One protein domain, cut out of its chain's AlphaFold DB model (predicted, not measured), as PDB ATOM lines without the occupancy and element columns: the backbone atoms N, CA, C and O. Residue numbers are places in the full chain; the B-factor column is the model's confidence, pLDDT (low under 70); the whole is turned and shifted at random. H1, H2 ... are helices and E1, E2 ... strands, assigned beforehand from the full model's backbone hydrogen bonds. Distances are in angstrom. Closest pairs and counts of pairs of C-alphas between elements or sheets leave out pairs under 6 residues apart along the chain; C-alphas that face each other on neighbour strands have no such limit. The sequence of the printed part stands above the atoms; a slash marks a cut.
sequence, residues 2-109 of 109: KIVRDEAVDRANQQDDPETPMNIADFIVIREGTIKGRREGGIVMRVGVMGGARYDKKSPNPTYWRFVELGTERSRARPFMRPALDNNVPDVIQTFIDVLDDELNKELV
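AT A GLANCE: This is residues 2 to 109 of the 109 residues of an uncharacterized protein of Pseudomonas oryzihabitans (UniProt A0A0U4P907). A short antiparallel ribbon of two strands, E1 and E2, forms the middle of a loose body; H1 packs on the ribbon, and H4 packs on H1. The long helix H5 starts beside the beginning of H1 and runs out of the body as an arm, whose residues 96 to 109 stick out free, while H2 lies in the turn that joins the two strands. The 108 printed residues hold five named helices and two named strands in the order H1, E1, H2, E2, H3, H4, H5, and the class is mostly helix. The whole is loose, with a radius of gyration of the C-alphas of 16.6 A, and it spans 57 by 28 by 23 A, the arm adding to its length.

HOW THE PARTS SIT: H1, residues 2 to 13, comes near both strands: its closest C-alphas to E1, residues 28 to 32, are those of Val 9 and Ile 28, 6.6 A apart, and to E2, residues 45 to 49, those of Arg 5 and Val 47, 6.0 A apart. E1 and E2 are antiparallel neighbours at 149 degrees, with N 29 and O 48 at 2.9 A and N 48 and O 29 at 3.0 A within hydrogen-bond range. H2, residues 34 to 40, is apart from H1. H3, residues 65 to 70, is close to but not clearly touching H4, residues 81 to 86, the closest C-alphas being those of Glu 69 and Met 81, 7.1 A apart. H1 and H4 touch at a steep tilt of 45 degrees, opposite ways; their closest C-alphas are those of Ala 8 and Ala 84, 5.2 A apart. H1 and H5, residues 89 to 107, only just touch, only at their ends, with 3 pairs of C-alphas within 8 A, the closest being those of Ile 3 and Val 92, 7.2 A apart. H4 and H5 meet only through their link. In H1, H2, H3, H4 and H5 every O i to N i+4 pair is within hydrogen-bond range.

IN THESE COORDINATES: H1 begins at C-alpha 2, (-21.895, 40.747, 26.795), and is 16.5 A long from first to last C-alpha. E1 and E2 are each 13.4 A long, and E1 begins at C-alpha 28, (-26.957, 40.671, 36.313). H5 is 27.6 A long and ends at C-alpha 107, (-27.578, 50.183, 5.021).

THE WHOLE: The two C-alphas farthest apart, those of Arg 74 and Val 109, are 59.8 A apart. The printed part has no cut. The links H1 to E1, 14 residues, and E2 to H3, 15 residues, are long. Mean pLDDT of the printed part is 90.9, and residue 109 is under 70.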
ATOM      1  N   LYS A   2     -21.803  42.149  26.353       90.88
ATOM      2  CA  LYS A   2     -21.895  40.747  26.795       90.88
ATOM      3  C   LYS A   2     -20.707  40.318  27.667       90.88
ATOM      4  O   LYS A   2     -20.932  39.795  28.746       90.88
ATOM      5  N   ILE A   3     -19.491  40.670  27.247       93.19
ATOM      6  CA  ILE A   3     -18.235  40.369  27.956       93.19
ATOM      7  C   ILE A   3     -18.284  40.855  29.417       93.19
ATOM      8  O   ILE A   3     -18.108  40.069  30.336       93.19
ATOM      9  N   VAL A   4     -18.653  42.124  29.640       94.06
ATOM     10  CA  VAL A   4     -18.780  42.709  30.992       94.06
ATOM     11  C   VAL A   4     -19.827  41.991  31.838       94.06
ATOM     12  O   VAL A   4     -19.626  41.793  33.032       94.06
ATOM     13  N   ARG A   5     -20.968  41.621  31.245       95.81
ATOM     14  CA  ARG A   5     -22.008  40.869  31.958       95.81
ATOM     15  C   ARG A   5     -21.480  39.506  32.389       95.81
ATOM     16  O   ARG A   5     -21.676  39.147  33.541       95.81
ATOM     17  N   ASP A   6     -20.843  38.782  31.479       96.00
ATOM     18  CA  ASP A   6     -20.383  37.417  31.722       96.00
ATOM     19  C   ASP A   6     -19.272  37.408  32.784       96.00
ATOM     20  O   ASP A   6     -19.380  36.680  33.765       96.00
ATOM     21  N   GLU A   7     -18.301  38.326  32.708       96.12
ATOM     22  CA  GLU A   7     -17.289  38.449  33.766       96.12
ATOM     23  C   GLU A   7     -17.900  38.864  35.115       96.12
ATOM     24  O   GLU A   7     -17.490  38.373  36.168       96.12
ATOM     25  N   ALA A   8     -18.897  39.754  35.118       96.50
ATOM     26  CA  ALA A   8     -19.581  40.136  36.350       96.50
ATOM     27  C   ALA A   8     -20.351  38.956  36.968       96.50
ATOM     28  O   ALA A   8     -20.356  38.818  38.192       96.50
ATOM     29  N   VAL A   9     -20.966  38.103  36.141       96.56
ATOM     30  CA  VAL A   9     -21.630  36.853  36.553       96.56
ATOM     31  C   VAL A   9     -20.622  35.892  37.174       96.56
ATOM     32  O   VAL A   9     -20.844  35.428  38.290       96.56
ATOM     33  N   ASP A  10     -19.485  35.659  36.522       96.62
ATOM     34  CA  ASP A  10     -18.449  34.756  37.031       96.62
ATOM     35  C   ASP A  10     -17.889  35.235  38.376       96.62
ATOM     36  O   ASP A  10     -17.773  34.462  39.330       96.62
ATOM     37  N   ARG A  11     -17.600  36.535  38.492       95.69
ATOM     38  CA  ARG A  11     -17.120  37.145  39.739       95.69
ATOM     39  C   ARG A  11     -18.165  37.128  40.850       95.69
ATOM     40  O   ARG A  11     -17.787  37.007  42.015       95.69
ATOM     41  N   ALA A  12     -19.446  37.284  40.518       94.50
ATOM     42  CA  ALA A  12     -20.534  37.199  41.489       94.50
ATOM     43  C   ALA A  12     -20.710  35.761  41.993       94.50
ATOM     44  O   ALA A  12     -20.790  35.555  43.199       94.50
ATOM     45  N   ASN A  13     -20.660  34.770  41.097       94.25
ATOM     46  CA  ASN A  13     -20.755  33.351  41.446       94.25
ATOM     47  C   ASN A  13     -19.616  32.881  42.360       94.25
ATOM     48  O   ASN A  13     -19.834  32.069  43.251       94.25
ATOM     49  N   GLN A  14     -18.405  33.422  42.199       91.94
ATOM     50  CA  GLN A  14     -17.282  33.135  43.106       91.94
ATOM     51  C   GLN A  14     -17.528  33.590  44.555       91.94
ATOM     52  O   GLN A  14     -16.809  33.180  45.464       91.94
ATOM     53  N   GLN A  15     -18.497  34.479  44.765       86.62
ATOM     54  CA  GLN A  15     -18.832  35.066  46.059       86.62
ATOM     55  C   GLN A  15     -20.215  34.643  46.552       86.62
ATOM     56  O   GLN A  15     -20.668  35.171  47.570       86.62
ATOM     57  N   ASP A  16     -20.878  33.746  45.822       86.19
ATOM     58  CA  ASP A  16     -22.210  33.272  46.151       86.19
ATOM     59  C   ASP A  16     -22.191  32.464  47.451       86.19
ATOM     60  O   ASP A  16     -21.229  31.754  47.760       86.19
ATOM     61  N   ASP A  17     -23.264  32.604  48.219       85.38
ATOM     62  CA  ASP A  17     -23.478  31.868  49.458       85.38
ATOM     63  C   ASP A  17     -24.707  30.973  49.267       85.38
ATOM     64  O   ASP A  17     -25.814  31.505  49.136       85.38
ATOM     65  N   PRO A  18     -24.549  29.635  49.271       84.06
ATOM     66  CA  PRO A  18     -25.648  28.713  49.008       84.06
ATOM     67  C   PRO A  18     -26.768  28.783  50.056       84.06
ATOM     68  O   PRO A  18     -27.874  28.313  49.789       84.06
ATOM     69  N   GLU A  19     -26.519  29.354  51.240       85.81
ATOM     70  CA  GLU A  19     -27.558  29.565  52.255       85.81
ATOM     71  C   GLU A  19     -28.439  30.790  51.955       85.81
ATOM     72  O   GLU A  19     -29.541  30.923  52.497       85.81
ATOM     73  N   THR A  20     -27.989  31.689  51.073       83.25
ATOM     74  CA  THR A  20     -28.753  32.871  50.675       83.25
ATOM     75  C   THR A  20     -29.746  32.505  49.566       83.25
ATOM     76  O   THR A  20     -29.348  32.068  48.492       83.25
ATOM     77  N   PRO A  21     -31.059  32.748  49.741       80.88
ATOM     78  CA  PRO A  21     -32.079  32.314  48.777       80.88
ATOM     79  C   PRO A  21     -32.064  33.069  47.437       80.88
ATOM     80  O   PRO A  21     -32.820  32.723  46.533       80.88
ATOM     81  N   MET A  22     -31.272  34.134  47.312       87.00
ATOM     82  CA  MET A  22     -31.168  34.950  46.102       87.00
ATOM     83  C   MET A  22     -29.704  35.030  45.691       87.00
ATOM     84  O   MET A  22     -28.923  35.624  46.431       87.00
ATOM     85  N   ASN A  23     -29.354  34.544  44.506       91.06
ATOM     86  CA  ASN A  23     -28.022  34.724  43.934       91.06
ATOM     87  C   ASN A  23     -27.976  36.043  43.132       91.06
ATOM     88  O   ASN A  23     -28.895  36.365  42.383       91.06
ATOM     89  N   ILE A  24     -26.922  36.846  43.306       93.00
ATOM     90  CA  ILE A  24     -26.737  38.113  42.574       93.00
ATOM     91  C   ILE A  24     -26.560  37.880  41.069       93.00
ATOM     92  O   ILE A  24     -27.096  38.657  40.273       93.00
ATOM     93  N   ALA A  25     -25.814  36.842  40.686       94.81
ATOM     94  CA  ALA A  25     -25.422  36.542  39.314       94.81
ATOM     95  C   ALA A  25     -26.635  36.368  38.390       94.81
ATOM     96  O   ALA A  25     -26.653  36.929  37.293       94.81
ATOM     97  N   ASP A  26     -27.696  35.720  38.880       93.75
ATOM     98  CA  ASP A  26     -28.955  35.505  38.149       93.75
ATOM     99  C   ASP A  26     -29.654  36.812  37.743       93.75
ATOM    100  O   ASP A  26     -30.448  36.856  36.801       93.75
ATOM    101  N   PHE A  27     -29.352  37.909  38.441       94.69
ATOM    102  CA  PHE A  27     -29.976  39.211  38.228       94.69
ATOM    103  C   PHE A  27     -29.055  40.200  37.510       94.69
ATOM    104  O   PHE A  27     -29.463  41.345  37.293       94.69
ATOM    105  N   ILE A  28     -27.844  39.809  37.102       96.12
ATOM    106  CA  ILE A  28     -26.957  40.671  36.313       96.12
ATOM    107  C   ILE A  28     -27.440  40.686  34.864       96.12
ATOM    108  O   ILE A  28     -27.371  39.702  34.130       96.12
ATOM    109  N   VAL A  29     -27.929  41.844  34.425       96.06
ATOM    110  CA  VAL A  29     -28.561  42.000  33.115       96.06
ATOM    111  C   VAL A  29     -27.964  43.144  32.318       96.06
ATOM    112  O   VAL A  29     -27.530  44.163  32.857       96.06
ATOM    113  N   ILE A  30     -28.017  42.989  30.998       94.88
ATOM    114  CA  ILE A  30     -27.779  44.074  30.050       94.88
ATOM    115  C   ILE A  30     -29.123  44.745  29.783       94.88
ATOM    116  O   ILE A  30     -30.111  44.072  29.491       94.88
ATOM    117  N   ARG A  31     -29.180  46.070  29.893       93.56
ATOM    118  CA  ARG A  31     -30.370  46.855  29.549       93.56
ATOM    119  C   ARG A  31     -29.986  48.117  28.804       93.56
ATOM    120  O   ARG A  31     -28.951  48.716  29.079       93.56
ATOM    121  N   GLU A  32     -30.882  48.562  27.939       92.06
ATOM    122  CA  GLU A  32     -30.817  49.902  27.378       92.06
ATOM    123  C   GLU A  32     -31.225  50.938  28.440       92.06
ATOM    124  O   GLU A  32     -32.170  50.763  29.220       92.06
ATOM    125  N   GLY A  33     -30.480  52.033  28.507       91.19
ATOM    126  CA  GLY A  33     -30.761  53.211  29.309       91.19
ATOM    127  C   GLY A  33     -31.607  54.214  28.538       91.19
ATOM    128  O   GLY A  33     -31.154  55.332  28.335       91.19
ATOM    129  N   THR A  34     -32.830  53.843  28.153       90.19
ATOM    130  CA  THR A  34     -33.714  54.625  27.260       90.19
ATOM    131  C   THR A  34     -33.841  56.110  27.627       90.19
ATOM    132  O   THR A  34     -33.799  56.970  26.752       90.19
ATOM    133  N   ILE A  35     -33.954  56.448  28.918       90.62
ATOM    134  CA  ILE A  35     -34.025  57.847  29.385       90.62
ATOM    135  C   ILE A  35     -32.725  58.602  29.081       90.62
ATOM    136  O   ILE A  35     -32.770  59.724  28.581       90.62
ATOM    137  N   LYS A  36     -31.569  57.998  29.388       90.19
ATOM    138  CA  LYS A  36     -30.265  58.615  29.118       90.19
ATOM    139  C   LYS A  36     -29.998  58.687  27.621       90.19
ATOM    140  O   LYS A  36     -29.615  59.749  27.155       90.19
ATOM    141  N   GLY A  37     -30.299  57.618  26.886       91.38
ATOM    142  CA  GLY A  37     -30.158  57.575  25.433       91.38
ATOM    143  C   GLY A  37     -30.923  58.700  24.739       91.38
ATOM    144  O   GLY A  37     -30.337  59.485  24.001       91.38
ATOM    145  N   ARG A  38     -32.204  58.894  25.084       90.88
ATOM    146  CA  ARG A  38     -33.001  60.024  24.568       90.88
ATOM    147  C   ARG A  38     -32.408  61.388  24.913       90.88
ATOM    148  O   ARG A  38     -32.479  62.297  24.098       90.88
ATOM    149  N   ARG A  39     -31.855  61.545  26.121       93.38
ATOM    150  CA  ARG A  39     -31.251  62.809  26.567       93.38
ATOM    151  C   ARG A  39     -29.940  63.112  25.840       93.38
ATOM    152  O   ARG A  39     -29.648  64.272  25.588       93.38
ATOM    153  N   GLU A  40     -29.153  62.082  25.562       90.38
ATOM    154  CA  GLU A  40     -27.818  62.183  24.964       90.38
ATOM    155  C   GLU A  40     -27.856  62.086  23.430       90.38
ATOM    156  O   GLU A  40     -26.837  62.300  22.785       90.38
ATOM    157  N   GLY A  41     -29.028  61.821  22.842       88.19
ATOM    158  CA  GLY A  41     -29.199  61.711  21.393       88.19
ATOM    159  C   GLY A  41     -28.610  60.425  20.812       88.19
ATOM    160  O   GLY A  41     -28.164  60.425  19.670       88.19
ATOM    161  N   GLY A  42     -28.591  59.334  21.582       86.50
ATOM    162  CA  GLY A  42     -27.966  58.078  21.169       86.50
ATOM    163  C   GLY A  42     -28.441  56.862  21.957       86.50
ATOM    164  O   GLY A  42     -29.422  56.912  22.698       86.50
ATOM    165  N   ILE A  43     -27.732  55.745  21.797       84.88
ATOM    166  CA  ILE A  43     -28.015  54.495  22.507       84.88
ATOM    167  C   ILE A  43     -27.067  54.391  23.698       84.88
ATOM    168  O   ILE A  43     -25.849  54.437  23.551       84.88
ATOM    169  N   VAL A  44     -27.632  54.206  24.888       89.12
ATOM    170  CA  VAL A  44     -26.858  53.939  26.103       89.12
ATOM    171  C   VAL A  44     -27.143  52.520  26.542       89.12
ATOM    172  O   VAL A  44     -28.272  52.196  26.901       89.12
ATOM    173  N   MET A  45     -26.117  51.679  26.577       89.88
ATOM    174  CA  MET A  45     -26.218  50.329  27.121       89.88
ATOM    175  C   MET A  45     -25.608  50.284  28.519       89.88
ATOM    176  O   MET A  45     -24.600  50.929  28.795       89.88
ATOM    177  N   ARG A  46     -26.206  49.503  29.418       91.81
ATOM    178  CA  ARG A  46     -25.691  49.290  30.776       91.81
ATOM    179  C   ARG A  46     -25.717  47.821  31.155       91.81
ATOM    180  O   ARG A  46     -26.637  47.104  30.771       91.81
ATOM    181  N   VAL A  47     -24.748  47.414  31.966       94.88
ATOM    182  CA  VAL A  47     -24.797  46.168  32.738       94.88
ATOM    183  C   VAL A  47     -25.093  46.532  34.186       94.88
ATOM    184  O   VAL A  47     -24.521  47.484  34.717       94.88
ATOM    185  N   GLY A  48     -26.008  45.818  34.828       94.75
ATOM    186  CA  GLY A  48     -26.297  46.034  36.240       94.75
ATOM    187  C   GLY A  48     -27.237  44.992  36.815       94.75
ATOM    188  O   GLY A  48     -27.821  44.194  36.088       94.75
ATOM    189  N   VAL A  49     -27.407  45.041  38.132       94.81
ATOM    190  CA  VAL A  49     -28.313  44.139  38.843       94.81
ATOM    191  C   VAL A  49     -29.762  44.592  38.646       94.81
ATOM    192  O   VAL A  49     -30.105  45.766  38.844       94.81
ATOM    193  N   MET A  50     -30.626  43.669  38.235       92.38
ATOM    194  CA  MET A  50     -32.052  43.901  38.039       92.38
ATOM    195  C   MET A  50     -32.707  44.370  39.345       92.38
ATOM    196  O   MET A  50     -32.390  43.902  40.432       92.38
ATOM    197  N   GLY A  51     -33.589  45.369  39.247       89.19
ATOM    198  CA  GLY A  51     -34.187  46.026  40.418       89.19
ATOM    199  C   GLY A  51     -33.272  47.034  41.122       89.19
ATOM    200  O   GLY A  51     -33.748  47.836  41.929       89.19
ATOM    201  N   GLY A  52     -31.981  47.071  40.778       90.75
ATOM    202  CA  GLY A  52     -31.005  47.929  41.437       90.75
ATOM    203  C   GLY A  52     -30.884  47.598  42.923       90.75
ATOM    204  O   GLY A  52     -31.069  46.460  43.339       90.75
ATOM    205  N   ALA A  53     -30.528  48.583  43.746       90.19
ATOM    206  CA  ALA A  53     -30.374  48.390  45.193       90.19
ATOM    207  C   ALA A  53     -31.621  48.816  45.995       90.19
ATOM    208  O   ALA A  53     -31.552  49.018  47.208       90.19
ATOM    209  N   ARG A  54     -32.762  49.034  45.333       88.56
ATOM    210  CA  ARG A  54     -33.979  49.499  46.004       88.56
ATOM    211  C   ARG A  54     -34.615  48.336  46.759       88.56
ATOM    212  O   ARG A  54     -35.101  47.407  46.130       88.56
ATOM    213  N   TYR A  55     -34.639  48.421  48.089       85.50
ATOM    214  CA  TYR A  55     -35.314  47.424  48.917       85.50
ATOM    215  C   TYR A  55     -36.818  47.416  48.639       85.50
ATOM    216  O   TYR A  55     -37.484  48.447  48.755       85.50
ATOM    217  N   ASP A  56     -37.336  46.246  48.291       85.88
ATOM    218  CA  ASP A  56     -38.759  45.972  48.170       85.88
ATOM    219  C   ASP A  56     -39.019  44.563  48.708       85.88
ATOM    220  O   ASP A  56     -38.530  43.580  48.161       85.88
ATOM    221  N   LYS A  57     -39.809  44.474  49.783       81.50
ATOM    222  CA  LYS A  57     -40.128  43.216  50.472       81.50
ATOM    223  C   LYS A  57     -40.826  42.200  49.561       81.50
ATOM    224  O   LYS A  57     -40.774  41.007  49.837       81.50
ATOM    225  N   LYS A  58     -41.520  42.662  48.516       85.94
ATOM    226  CA  LYS A  58     -42.237  41.795  47.568       85.94
ATOM    227  C   LYS A  58     -41.387  41.415  46.358       85.94
ATOM    228  O   LYS A  58     -41.833  40.618  45.538       85.94
ATOM    229  N   SER A  59     -40.208  42.012  46.211       84.75
ATOM    230  CA  SER A  59     -39.367  41.812  45.044       84.75
ATOM    231  C   SER A  59     -38.369  40.680  45.288       84.75
ATOM    232  O   SER A  59     -37.697  40.693  46.316       84.75
ATOM    233  N   PRO A  60     -38.202  39.746  44.335       85.19
ATOM    234  CA  PRO A  60     -37.180  38.704  44.425       85.19
ATOM    235  C   PRO A  60     -35.766  39.221  44.095       85.19
ATOM    236  O   PRO A  60     -34.847  38.430  43.937       85.19
ATOM    237  N   ASN A  61     -35.581  40.536  43.928       90.44
ATOM    238  CA  ASN A  61     -34.308  41.101  43.493       90.44
ATOM    239  C   ASN A  61     -33.284  41.148  44.648       90.44
ATOM    240  O   ASN A  61     -33.626  41.581  45.756       90.44
ATOM    241  N   PRO A  62     -32.001  40.828  44.396       90.44
ATOM    242  CA  PRO A  62     -30.967  40.734  45.424       90.44
ATOM    243  C   PRO A  62     -30.443  42.115  45.836       90.44
ATOM    244  O   PRO A  62     -29.315  42.495  45.547       90.44
ATOM    245  N   THR A  63     -31.248  42.901  46.552       90.38
ATOM    246  CA  THR A  63     -30.939  44.309  46.904       90.38
ATOM    247  C   THR A  63     -29.676  44.496  47.752       90.38
ATOM    248  O   THR A  63     -29.142  45.607  47.841       90.38
ATOM    249  N   TYR A  64     -29.180  43.406  48.341       90.62
ATOM    250  CA  TYR A  64     -27.959  43.350  49.130       90.62
ATOM    251  C   TYR A  64     -26.673  43.426  48.286       90.62
ATOM    252  O   TYR A  64     -25.611  43.681  48.852       90.62
ATOM    253  N   TRP A  65     -26.749  43.300  46.950       92.94
ATOM    254  CA  TRP A  65     -25.581  43.336  46.055       92.94
ATOM    255  C   TRP A  65     -24.674  44.553  46.281       92.94
ATOM    256  O   TRP A  65     -23.455  44.447  46.173       92.94
ATOM    257  N   ARG A  66     -25.245  45.711  46.651       93.06
ATOM    258  CA  ARG A  66     -24.466  46.935  46.907       93.06
ATOM    259  C   ARG A  66     -23.506  46.783  48.083       93.06
ATOM    260  O   ARG A  66     -22.448  47.396  48.081       93.06
ATOM    261  N   PHE A  67     -23.883  45.994  49.088       93.12
ATOM    262  CA  PHE A  67     -23.072  45.776  50.282       93.12
ATOM    263  C   PHE A  67     -21.913  44.833  49.979       93.12
ATOM    264  O   PHE A  67     -20.848  44.975  50.568       93.12
ATOM    265  N   VAL A  68     -22.105  43.919  49.026       93.75
ATOM    266  CA  VAL A  68     -21.033  43.080  48.486       93.75
ATOM    267  C   VAL A  68     -20.084  43.940  47.649       93.75
ATOM    268  O   VAL A  68     -18.898  44.015  47.950       93.75
ATOM    269  N   GLU A  69     -20.612  44.688  46.677       95.25
ATOM    270  CA  GLU A  69     -19.814  45.498  45.746       95.25
ATOM    271  C   GLU A  69     -19.015  46.613  46.440       95.25
ATOM    272  O   GLU A  69     -17.859  46.856  46.090       95.25
ATOM    273  N   LEU A  70     -19.625  47.320  47.399       95.50
ATOM    274  CA  LEU A  70     -19.056  48.519  48.028       95.50
ATOM    275  C   LEU A  70     -18.515  48.276  49.439       95.50
ATOM    276  O   LEU A  70     -17.752  49.100  49.940       95.50
ATOM    277  N   GLY A  71     -18.879  47.159  50.069       94.75
ATOM    278  CA  GLY A  71     -18.595  46.907  51.476       94.75
ATOM    279  C   GLY A  71     -19.532  47.662  52.420       94.75
ATOM    280  O   GLY A  71     -20.453  48.377  52.017       94.75
ATOM    281  N   THR A  72     -19.287  47.480  53.712       94.69
ATOM    282  CA  THR A  72     -19.951  48.193  54.808       94.69
ATOM    283  C   THR A  72     -18.915  48.564  55.867       94.69
ATOM    284  O   THR A  72     -17.755  48.180  55.771       94.69
ATOM    285  N   GLU A  73     -19.326  49.258  56.927       95.81
ATOM    286  CA  GLU A  73     -18.463  49.483  58.097       95.81
ATOM    287  C   GLU A  73     -17.923  48.167  58.697       95.81
ATOM    288  O   GLU A  73     -16.812  48.122  59.218       95.81
ATOM    289  N   ARG A  74     -18.698  47.079  58.599       94.44
ATOM    290  CA  ARG A  74     -18.402  45.788  59.239       94.44
ATOM    291  C   ARG A  74     -17.859  44.729  58.279       94.44
ATOM    292  O   ARG A  74     -17.434  43.669  58.726       94.44
ATOM    293  N   SER A  75     -17.890  44.979  56.971       92.12
ATOM    294  CA  SER A  75     -17.493  44.008  55.945       92.12
ATOM    295  C   SER A  75     -16.710  44.673  54.817       92.12
ATOM    296  O   SER A  75     -17.061  45.746  54.331       92.12
ATOM    297  N   ARG A  76     -15.639  44.013  54.368       95.06
ATOM    298  CA  ARG A  76     -14.822  44.498  53.247       95.06
ATOM    299  C   ARG A  76     -15.593  44.390  51.930       95.06
ATOM    300  O   ARG A  76     -16.312  43.415  51.721       95.06
ATOM    301  N   ALA A  77     -15.380  45.360  51.044       95.94
ATOM    302  CA  ALA A  77     -15.894  45.326  49.681       95.94
ATOM    303  C   ALA A  77     -15.312  44.140  48.906       95.94
ATOM    304  O   ALA A  77     -14.110  43.872  48.974       95.94
ATOM    305  N   ARG A  78     -16.160  43.469  48.135       95.00
ATOM    306  CA  ARG A  78     -15.794  42.421  47.188       95.00
ATOM    307  C   ARG A  78     -16.383  42.785  45.821       95.00
ATOM    308  O   ARG A  78     -17.452  42.309  45.445       95.00
ATOM    309  N   PRO A  79     -15.737  43.710  45.099       95.94
ATOM    310  CA  PRO A  79     -16.290  44.227  43.862       95.94
ATOM    311  C   PRO A  79     -16.322  43.135  42.787       95.94
ATOM    312  O   PRO A  79     -15.347  42.411  42.586       95.94
ATOM    313  N   PHE A  80     -17.445  43.034  42.088       95.56
ATOM    314  CA  PHE A  80     -17.666  42.118  40.971       95.56
ATOM    315  C   PHE A  80     -18.068  42.880  39.703       95.56
ATOM    316  O   PHE A  80     -17.655  42.497  38.614       95.56
ATOM    317  N   MET A  81     -18.780  44.007  39.834       95.06
ATOM    318  CA  MET A  81     -19.197  44.839  38.699       95.06
ATOM    319  C   MET A  81     -18.088  45.770  38.211       95.06
ATOM    320  O   MET A  81     -17.836  45.839  37.012       95.06
ATOM    321  N   ARG A  82     -17.440  46.509  39.124       94.75
ATOM    322  CA  ARG A  82     -16.364  47.453  38.770       94.75
ATOM    323  C   ARG A  82     -15.212  46.783  38.012       94.75
ATOM    324  O   ARG A  82     -14.961  47.199  36.886       94.75
ATOM    325  N   PRO A  83     -14.583  45.710  38.533       96.06
ATOM    326  CA  PRO A  83     -13.499  45.048  37.812       96.06
ATOM    327  C   PRO A  83     -13.960  44.428  36.489       96.06
ATOM    328  O   PRO A  83     -13.203  44.453  35.527       96.06
ATOM    329  N   ALA A  84     -15.201  43.931  36.403       95.75
ATOM    330  CA  ALA A  84     -15.735  43.400  35.151       95.75
ATOM    331  C   ALA A  84     -15.864  44.471  34.057       95.75
ATOM    332  O   ALA A  84     -15.742  44.155  32.877       95.75
ATOM    333  N   LEU A  85     -16.108  45.733  34.417       93.88
ATOM    334  CA  LEU A  85     -16.069  46.827  33.453       93.88
ATOM    335  C   LEU A  85     -14.628  47.245  33.158       93.88
ATOM    336  O   LEU A  85     -14.246  47.262  31.994       93.88
ATOM    337  N   ASP A  86     -13.851  47.549  34.199       95.00
ATOM    338  CA  ASP A  86     -12.516  48.144  34.080       95.00
ATOM    339  C   ASP A  86     -11.561  47.271  33.251       95.00
ATOM    340  O   ASP A  86     -10.821  47.789  32.417       95.00
ATOM    341  N   ASN A  87     -11.628  45.945  33.410       95.25
ATOM    342  CA  ASN A  87     -10.776  45.013  32.667       95.25
ATOM    343  C   ASN A  87     -11.167  44.872  31.189       95.25
ATOM    344  O   ASN A  87     -10.320  44.524  30.375       95.25
ATOM    345  N   ASN A  88     -12.427  45.150  30.837       93.62
ATOM    346  CA  ASN A  88     -12.972  44.894  29.500       93.62
ATOM    347  C   ASN A  88     -13.303  46.168  28.721       93.62
ATOM    348  O   ASN A  88     -13.941  46.087  27.670       93.62
ATOM    349  N   VAL A  89     -12.921  47.354  29.211       91.31
ATOM    350  CA  VAL A  89     -13.196  48.616  28.505       91.31
ATOM    351  C   VAL A  89     -12.724  48.573  27.041       91.31
ATOM    352  O   VAL A  89     -13.536  48.914  26.178       91.31
ATOM    353  N   PRO A  90     -11.492  48.122  26.716       92.62
ATOM    354  CA  PRO A  90     -11.030  48.069  25.328       92.62
ATOM    355  C   PRO A  90     -11.884  47.138  24.456       92.62
ATOM    356  O   PRO A  90     -12.355  47.545  23.396       92.62
ATOM    357  N   ASP A  91     -12.169  45.929  24.941       91.75
ATOM    358  CA  ASP A  91     -12.910  44.909  24.189       91.75
ATOM    359  C   ASP A  91     -14.369  45.308  23.953       91.75
ATOM    360  O   ASP A  91     -14.958  45.024  22.907       91.75
ATOM    361  N   VAL A  92     -14.973  46.009  24.918       89.75
ATOM    362  CA  VAL A  92     -16.328  46.551  24.781       89.75
ATOM    363  C   VAL A  92     -16.385  47.632  23.710       89.75
ATOM    364  O   VAL A  92     -17.358  47.651  22.955       89.75
ATOM    365  N   ILE A  93     -15.379  48.510  23.649       88.81
ATOM    366  CA  ILE A  93     -15.287  49.553  22.622       88.81
ATOM    367  C   ILE A  93     -15.098  48.912  21.250       88.81
ATOM    368  O   ILE A  93     -15.823  49.269  20.327       88.81
ATOM    369  N   GLN A  94     -14.202  47.929  21.128       91.50
ATOM    370  CA  GLN A  94     -13.977  47.244  19.857       91.50
ATOM    371  C   GLN A  94     -15.249  46.553  19.359       91.50
ATOM    372  O   GLN A  94     -15.696  46.819  18.252       91.50
ATOM    373  N   THR A  95     -15.911  45.777  20.224       89.31
ATOM    374  CA  THR A  95     -17.185  45.121  19.882       89.31
ATOM    375  C   THR A  95     -18.244  46.131  19.430       89.31
ATOM    376  O   THR A  95     -19.094  45.824  18.602       89.31
ATOM    377  N   PHE A  96     -18.250  47.330  20.019       86.50
ATOM    378  CA  PHE A  96     -19.191  48.377  19.639       86.50
ATOM    379  C   PHE A  96     -18.883  48.953  18.253       86.50
ATOM    380  O   PHE A  96     -19.818  49.155  17.485       86.50
ATOM    381  N   ILE A  97     -17.606  49.179  17.932       89.69
ATOM    382  CA  ILE A  97     -17.167  49.614  16.598       89.69
ATOM    383  C   ILE A  97     -17.554  48.562  15.558       89.69
ATOM    384  O   ILE A  97     -18.240  48.902  14.603       89.69
ATOM    385  N   ASP A  98     -17.222  47.290  15.799       90.75
ATOM    386  CA  ASP A  98     -17.501  46.197  14.860       90.75
ATOM    387  C   ASP A  98     -19.004  46.091  14.548       90.75
ATOM    388  O   ASP A  98     -19.409  46.009  13.392       90.75
ATOM    389  N   VAL A  99     -19.853  46.159  15.582       87.19
ATOM    390  CA  VAL A  99     -21.314  46.118  15.410       87.19
ATOM    391  C   VAL A  99     -21.825  47.344  14.652       87.19
ATOM    392  O   VAL A  99     -22.739  47.211  13.845       87.19
ATOM    393  N   LEU A 100     -21.278  48.534  14.904       86.69
ATOM    394  CA  LEU A 100     -21.680  49.729  14.162       86.69
ATOM    395  C   LEU A 100     -21.261  49.664  12.694       86.69
ATOM    396  O   LEU A 100     -22.076  49.988  11.835       86.69
ATOM    397  N   ASP A 101     -20.033  49.242  12.404       90.19
ATOM    398  CA  ASP A 101     -19.537  49.108  11.035       90.19
ATOM    399  C   ASP A 101     -20.358  48.068  10.259       90.19
ATOM    400  O   ASP A 101     -20.747  48.313   9.115       90.19
ATOM    401  N   ASP A 102     -20.705  46.944  10.892       91.44
ATOM    402  CA  ASP A 102     -21.584  45.928  10.309       91.44
ATOM    403  C   ASP A 102     -22.978  46.481   9.976       91.44
ATOM    404  O   ASP A 102     -23.514  46.194   8.904       91.44
ATOM    405  N   GLU A 103     -23.583  47.271  10.868       86.94
ATOM    406  CA  GLU A 103     -24.890  47.892  10.609       86.94
ATOM    407  C   GLU A 103     -24.807  48.977   9.524       86.94
ATOM    408  O   GLU A 103     -25.664  49.029   8.646       86.94
ATOM    409  N   LEU A 104     -23.753  49.799   9.512       87.69
ATOM    410  CA  LEU A 104     -23.543  50.798   8.458       87.69
ATOM    411  C   LEU A 104     -23.365  50.148   7.082       87.69
ATOM    412  O   LEU A 104     -23.913  50.635   6.094       87.69
ATOM    413  N   ASN A 105     -22.637  49.034   7.011       91.12
ATOM    414  CA  ASN A 105     -22.427  48.303   5.764       91.12
ATOM    415  C   ASN A 105     -23.716  47.667   5.228       91.12
ATOM    416  O   ASN A 105     -23.872  47.573   4.013       91.12
ATOM    417  N   LYS A 106     -24.652  47.256   6.096       90.62
ATOM    418  CA  LYS A 106     -25.968  46.746   5.668       90.62
ATOM    419  C   LYS A 106     -26.838  47.825   5.027       90.62
ATOM    420  O   LYS A 106     -27.569  47.515   4.099       90.62
ATOM    421  N   GLU A 107     -26.767  49.059   5.518       83.31
ATOM    422  CA  GLU A 107     -27.578  50.183   5.021       83.31
ATOM    423  C   GLU A 107     -27.028  50.797   3.716       83.31
ATOM    424  O   GLU A 107     -27.719  51.566   3.048       83.31
ATOM    425  N   LEU A 108     -25.781  50.483   3.342       74.25
ATOM    426  CA  LEU A 108     -25.120  50.978   2.124       74.25
ATOM    427  C   LEU A 108     -25.239  50.031   0.911       74.25
ATOM    428  O   LEU A 108     -24.711  50.361  -0.156       74.25
ATOM    429  N   VAL A 109     -25.910  48.884   1.056       57.28
ATOM    430  CA  VAL A 109     -26.156  47.878  -0.001       57.28
ATOM    431  C   VAL A 109     -27.641  47.826  -0.338       57.28
ATOM    432  O   VAL A 109     -27.953  47.772  -1.550       57.28
TER     433      VAL A 109